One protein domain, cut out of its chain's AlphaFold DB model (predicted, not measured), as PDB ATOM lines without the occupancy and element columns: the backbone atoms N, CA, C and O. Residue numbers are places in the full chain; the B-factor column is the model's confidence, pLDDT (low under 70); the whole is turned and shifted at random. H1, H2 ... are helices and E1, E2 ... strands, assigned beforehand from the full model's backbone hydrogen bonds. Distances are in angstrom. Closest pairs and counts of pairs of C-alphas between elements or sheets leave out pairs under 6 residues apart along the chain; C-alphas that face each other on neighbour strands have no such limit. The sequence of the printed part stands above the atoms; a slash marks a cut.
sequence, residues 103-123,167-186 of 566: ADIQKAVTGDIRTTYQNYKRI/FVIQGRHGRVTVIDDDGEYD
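What this domain is: This is residues 103 to 123 and 167 to 186 of the 566 residues of an uncharacterized protein of Corynespora cassiicola Philippines (UniProt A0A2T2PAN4). One long helix, H1, reaches well past a small antiparallel sheet of three strands, E1, E2 and E3; the first half of the helix passes by the E1 edge of the sheet, and residues 113 to 123 stick out as a free arm. The printed part has 41 residues, with one named helix and then three named strands along the chain. The sheet's order is E1, E2, E3, and it is a meander, each strand the antiparallel neighbour of the one before. The class is mixed, helices and strands. The whole is loose, with a radius of gyration of the C-alphas of 12.4 A, and flat, spanning 38 by 22 by 11 A.

How they stand to each other: H1, residues 103 to 123, only grazes the sheet, with its residues 104 to 112. Its closest C-alphas to E1, residues 167 to 170, are those of Ile 105 and Ile 169, 7.1 A apart. In H1 every O i to N i+4 pair is within hydrogen-bond range. E1 forms a hairpin with E2, residues 176 to 180, antiparallel at 172 degrees; N 169 and O 177 are within hydrogen-bond range at 2.8 A. E2, the inner strand, forms a second hairpin with E3, residues 183 to 186, antiparallel at 173 degrees, with N 178 and O 185 at 2.7 A.

Where its parts are: H1 begins at C-alpha 103, (53.369, 17.424, 52.344), and measures 30.2 A to C-alpha 123, (44.963, -9.144, 40.706). E1 measures 9.5 A, E2 12.6 A and E3 9.6 A, ending at C-alpha 186, (46.594, 13.434, 66.738).

The domain as a whole: The C-alphas farthest apart, those of Ile 123 and His 173, are 39.4 A apart. Residues 124 to 166 are not printed, and C-alphas 123 and 167 are 23.7 A apart across this cut. The links E1 to E2 and E2 to E3 are tight. The mean pLDDT of the printed part is 77.2, and residues 104, 167 and 169 are under 70.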
ATOM      1  N   ALA A 103      52.677  18.223  53.355       74.31
ATOM      2  CA  ALA A 103      53.369  17.424  52.344       74.31
ATOM      3  C   ALA A 103      53.595  15.969  52.796       74.31
ATOM      4  O   ALA A 103      53.535  15.051  51.981       74.31
ATOM      5  N   ASP A 104      53.789  15.742  54.098       69.88
ATOM      6  CA  ASP A 104      53.947  14.398  54.665       69.88
ATOM      7  C   ASP A 104      52.650  13.573  54.585       69.88
ATOM      8  O   ASP A 104      52.696  12.392  54.243       69.88
ATOM      9  N   ILE A 105      51.491  14.203  54.818       70.94
ATOM     10  CA  ILE A 105      50.169  13.570  54.669       70.94
ATOM     11  C   ILE A 105      49.934  13.231  53.202       70.94
ATOM     12  O   ILE A 105      49.586  12.100  52.873       70.94
ATOM     13  N   GLN A 106      50.223  14.174  52.305       76.62
ATOM     14  CA  GLN A 106      50.131  13.932  50.871       76.62
ATOM     15  C   GLN A 106      51.035  12.769  50.441       76.62
ATOM     16  O   GLN A 106      50.602  11.911  49.674       76.62
ATOM     17  N   LYS A 107      52.269  12.689  50.949       77.69
ATOM     18  CA  LYS A 107      53.205  11.604  50.627       77.69
ATOM     19  C   LYS A 107      52.736  10.248  51.162       77.69
ATOM     20  O   LYS A 107      52.847   9.257  50.446       77.69
ATOM     21  N   ALA A 108      52.202  10.200  52.381       72.88
ATOM     22  CA  ALA A 108      51.654   8.976  52.963       72.88
ATOM     23  C   ALA A 108      50.447   8.469  52.158       72.88
ATOM     24  O   ALA A 108      50.444   7.328  51.697       72.88
ATOM     25  N   VAL A 109      49.482   9.355  51.892       76.00
ATOM     26  CA  VAL A 109      48.260   9.029  51.144       76.00
ATOM     27  C   VAL A 109      48.585   8.614  49.707       76.00
ATOM     28  O   VAL A 109      48.101   7.592  49.228       76.00
ATOM     29  N   THR A 110      49.455   9.349  49.010       79.25
ATOM     30  CA  THR A 110      49.856   8.992  47.635       79.25
ATOM     31  C   THR A 110      50.642   7.680  47.576       79.25
ATOM     32  O   THR A 110      50.476   6.911  46.626       79.25
ATOM     33  N   GLY A 111      51.462   7.386  48.590       82.19
ATOM     34  CA  GLY A 111      52.162   6.109  48.721       82.19
ATOM     35  C   GLY A 111      51.206   4.921  48.847       82.19
ATOM     36  O   GLY A 111      51.404   3.898  48.183       82.19
ATOM     37  N   ASP A 112      50.141   5.071  49.632       78.00
ATOM     38  CA  ASP A 112      49.142   4.017  49.810       78.00
ATOM     39  C   ASP A 112      48.272   3.812  48.575       78.00
ATOM     40  O   ASP A 112      48.125   2.681  48.108       78.00
ATOM     41  N   ILE A 113      47.793   4.901  47.963       76.19
ATOM     42  CA  ILE A 113      47.047   4.842  46.698       76.19
ATOM     43  C   ILE A 113      47.869   4.089  45.647       76.19
ATOM     44  O   ILE A 113      47.359   3.185  44.981       76.19
ATOM     45  N   ARG A 114      49.164   4.407  45.527       80.75
ATOM     46  CA  ARG A 114      50.063   3.736  44.581       80.75
ATOM     47  C   ARG A 114      50.220   2.249  44.895       80.75
ATOM     48  O   ARG A 114      50.185   1.433  43.973       80.75
ATOM     49  N   THR A 115      50.395   1.892  46.162       78.81
ATOM     50  CA  THR A 115      50.578   0.497  46.597       78.81
ATOM     51  C   THR A 115      49.313  -0.322  46.361       78.81
ATOM     52  O   THR A 115      49.356  -1.387  45.739       78.81
ATOM     53  N   THR A 116      48.165   0.215  46.762       79.56
ATOM     54  CA  THR A 116      46.846  -0.379  46.550       79.56
ATOM     55  C   THR A 116      46.556  -0.557  45.062       79.56
ATOM     56  O   THR A 116      46.178  -1.648  44.631       79.56
ATOM     57  N   TYR A 117      46.840   0.451  44.233       84.44
ATOM     58  CA  TYR A 117      46.704   0.350  42.780       84.44
ATOM     59  C   TYR A 117      47.594  -0.749  42.178       84.44
ATOM     60  O   TYR A 117      47.142  -1.530  41.338       84.44
ATOM     61  N   GLN A 118      48.847  -0.874  42.625       84.00
ATOM     62  CA  GLN A 118      49.731  -1.954  42.177       84.00
ATOM     63  C   GLN A 118      49.200  -3.338  42.567       84.00
ATOM     64  O   GLN A 118      49.286  -4.270  41.764       84.00
ATOM     65  N   ASN A 119      48.609  -3.477  43.755       80.75
ATOM     66  CA  ASN A 119      47.971  -4.720  44.184       80.75
ATOM     67  C   ASN A 119      46.753  -5.058  43.314       80.75
ATOM     68  O   ASN A 119      46.643  -6.189  42.838       80.75
ATOM     69  N   TYR A 120      45.902  -4.078  42.999       83.19
ATOM     70  CA  TYR A 120      44.802  -4.268  42.050       83.19
ATOM     71  C   TYR A 120      45.293  -4.669  40.662       83.19
ATOM     72  O   TYR A 120      44.751  -5.595  40.061       83.19
ATOM     73  N   LYS A 121      46.364  -4.041  40.165       87.12
ATOM     74  CA  LYS A 121      46.958  -4.396  38.874       87.12
ATOM     75  C   LYS A 121      47.464  -5.841  38.866       87.12
ATOM     76  O   LYS A 121      47.225  -6.560  37.901       87.12
ATOM     77  N   ARG A 122      48.078  -6.315  39.956       80.81
ATOM     78  CA  ARG A 122      48.492  -7.726  40.102       80.81
ATOM     79  C   ARG A 122      47.299  -8.684  40.051       80.81
ATOM     80  O   ARG A 122      47.373  -9.696  39.359       80.81
ATOM     81  N   ILE A 123      46.199  -8.346  40.722       84.88
ATOM     82  CA  ILE A 123      44.963  -9.144  40.706       84.88
ATOM     83  C   ILE A 123      44.309  -9.114  39.316       84.88
ATOM     84  O   ILE A 123      43.801 -10.136  38.863       84.88
ATOM     85  N   PHE A 167      47.474   4.970  59.040       64.56
ATOM     86  CA  PHE A 167      48.664   5.781  58.789       64.56
ATOM     87  C   PHE A 167      49.137   6.403  60.083       64.56
ATOM     88  O   PHE A 167      48.390   7.139  60.708       64.56
ATOM     89  N   VAL A 168      50.391   6.154  60.447       73.31
ATOM     90  CA  VAL A 168      51.052   6.801  61.580       73.31
ATOM     91  C   VAL A 168      52.057   7.800  61.019       73.31
ATOM     92  O   VAL A 168      53.157   7.435  60.604       73.31
ATOM     93  N   ILE A 169      51.675   9.070  60.952       69.75
ATOM     94  CA  ILE A 169      52.529  10.142  60.450       69.75
ATOM     95  C   ILE A 169      53.261  10.754  61.632       69.75
ATOM     96  O   ILE A 169      52.680  11.467  62.450       69.75
ATOM     97  N   GLN A 170      54.562  10.483  61.712       72.69
ATOM     98  CA  GLN A 170      55.425  11.110  62.698       72.69
ATOM     99  C   GLN A 170      55.861  12.491  62.190       72.69
ATOM    100  O   GLN A 170      56.743  12.625  61.345       72.69
ATOM    101  N   GLY A 171      55.229  13.541  62.702       79.38
ATOM    102  CA  GLY A 171      55.669  14.913  62.508       79.38
ATOM    103  C   GLY A 171      57.056  15.150  63.115       79.38
ATOM    104  O   GLY A 171      57.445  14.523  64.102       79.38
ATOM    105  N   ARG A 172      57.789  16.130  62.570       71.19
ATOM    106  CA  ARG A 172      59.177  16.486  62.954       71.19
ATOM    107  C   ARG A 172      59.401  16.796  64.442       71.19
ATOM    108  O   ARG A 172      60.541  16.906  64.878       71.19
ATOM    109  N   HIS A 173      58.335  16.955  65.217       79.12
ATOM    110  CA  HIS A 173      58.381  17.258  66.647       79.12
ATOM    111  C   HIS A 173      58.026  16.060  67.536       79.12
ATOM    112  O   HIS A 173      57.747  16.255  68.711       79.12
ATOM    113  N   GLY A 174      57.985  14.840  66.991       74.06
ATOM    114  CA  GLY A 174      57.497  13.664  67.717       74.06
ATOM    115  C   GLY A 174      55.971  13.625  67.864       74.06
ATOM    116  O   GLY A 174      55.463  12.816  68.629       74.06
ATOM    117  N   ARG A 175      55.253  14.489  67.131       78.81
ATOM    118  CA  ARG A 175      53.794  14.431  66.965       78.81
ATOM    119  C   ARG A 175      53.462  13.213  66.119       78.81
ATOM    120  O   ARG A 175      54.100  13.010  65.094       78.81
ATOM    121  N   VAL A 176      52.495  12.420  66.532       75.38
ATOM    122  CA  VAL A 176      52.059  11.221  65.835       75.38
ATOM    123  C   VAL A 176      50.600  11.411  65.463       75.38
ATOM    124  O   VAL A 176      49.744  11.470  66.340       75.38
ATOM    125  N   THR A 177      50.327  11.508  64.168       76.00
ATOM    126  CA  THR A 177      48.961  11.522  63.647       76.00
ATOM    127  C   THR A 177      48.631  10.128  63.143       76.00
ATOM    128  O   THR A 177      49.261   9.645  62.205       76.00
ATOM    129  N   VAL A 178      47.696   9.469  63.811       79.94
ATOM    130  CA  VAL A 178      47.123   8.181  63.446       79.94
ATOM    131  C   VAL A 178      45.835   8.457  62.675       79.94
ATOM    132  O   VAL A 178      44.941   9.113  63.195       79.94
ATOM    133  N   ILE A 179      45.748   8.005  61.429       78.50
ATOM    134  CA  ILE A 179      44.526   8.092  60.621       78.50
ATOM    135  C   ILE A 179      43.996   6.669  60.474       78.50
ATOM    136  O   ILE A 179      44.640   5.856  59.803       78.50
ATOM    137  N   ASP A 180      42.877   6.369  61.128       82.50
ATOM    138  CA  ASP A 180      42.181   5.080  61.070       82.50
ATOM    139  C   ASP A 180      40.704   5.235  60.653       82.50
ATOM    140  O   ASP A 180      40.248   6.328  60.311       82.50
ATOM    141  N   ASP A 181      39.979   4.110  60.622       76.00
ATOM    142  CA  ASP A 181      38.554   4.056  60.265       76.00
ATOM    143  C   ASP A 181      37.659   4.804  61.279       76.00
ATOM    144  O   ASP A 181      36.547   5.209  60.933       76.00
ATOM    145  N   ASP A 182      38.144   5.008  62.509       71.00
ATOM    146  CA  ASP A 182      37.428   5.662  63.607       71.00
ATOM    147  C   ASP A 182      37.709   7.181  63.669       71.00
ATOM    148  O   ASP A 182      36.969   7.927  64.320       71.00
ATOM    149  N   GLY A 183      38.732   7.671  62.957       70.19
ATOM    150  CA  GLY A 183      39.002   9.091  62.744       70.19
ATOM    151  C   GLY A 183      40.487   9.463  62.662       70.19
ATOM    152  O   GLY A 183      41.383   8.639  62.500       70.19
ATOM    153  N   GLU A 184      40.763  10.766  62.751       79.31
ATOM    154  CA  GLU A 184      42.126  11.289  62.890       79.31
ATOM    155  C   GLU A 184      42.450  11.437  64.383       79.31
ATOM    156  O   GLU A 184      41.911  12.312  65.063       79.31
ATOM    157  N   TYR A 185      43.341  10.595  64.901       74.31
ATOM    158  CA  TYR A 185      43.935  10.767  66.219       74.31
ATOM    159  C   TYR A 185      45.267  11.495  66.088       74.31
ATOM    160  O   TYR A 185      46.227  10.997  65.508       74.31
ATOM    161  N   ASP A 186      45.360  12.674  66.679       80.81
ATOM    162  CA  ASP A 186      46.594  13.434  66.738       80.81
ATOM    163  C   ASP A 186      47.141  13.443  68.165       80.81
ATOM    164  O   ASP A 186      46.510  13.976  69.077       80.81
TER     165      ASP A 186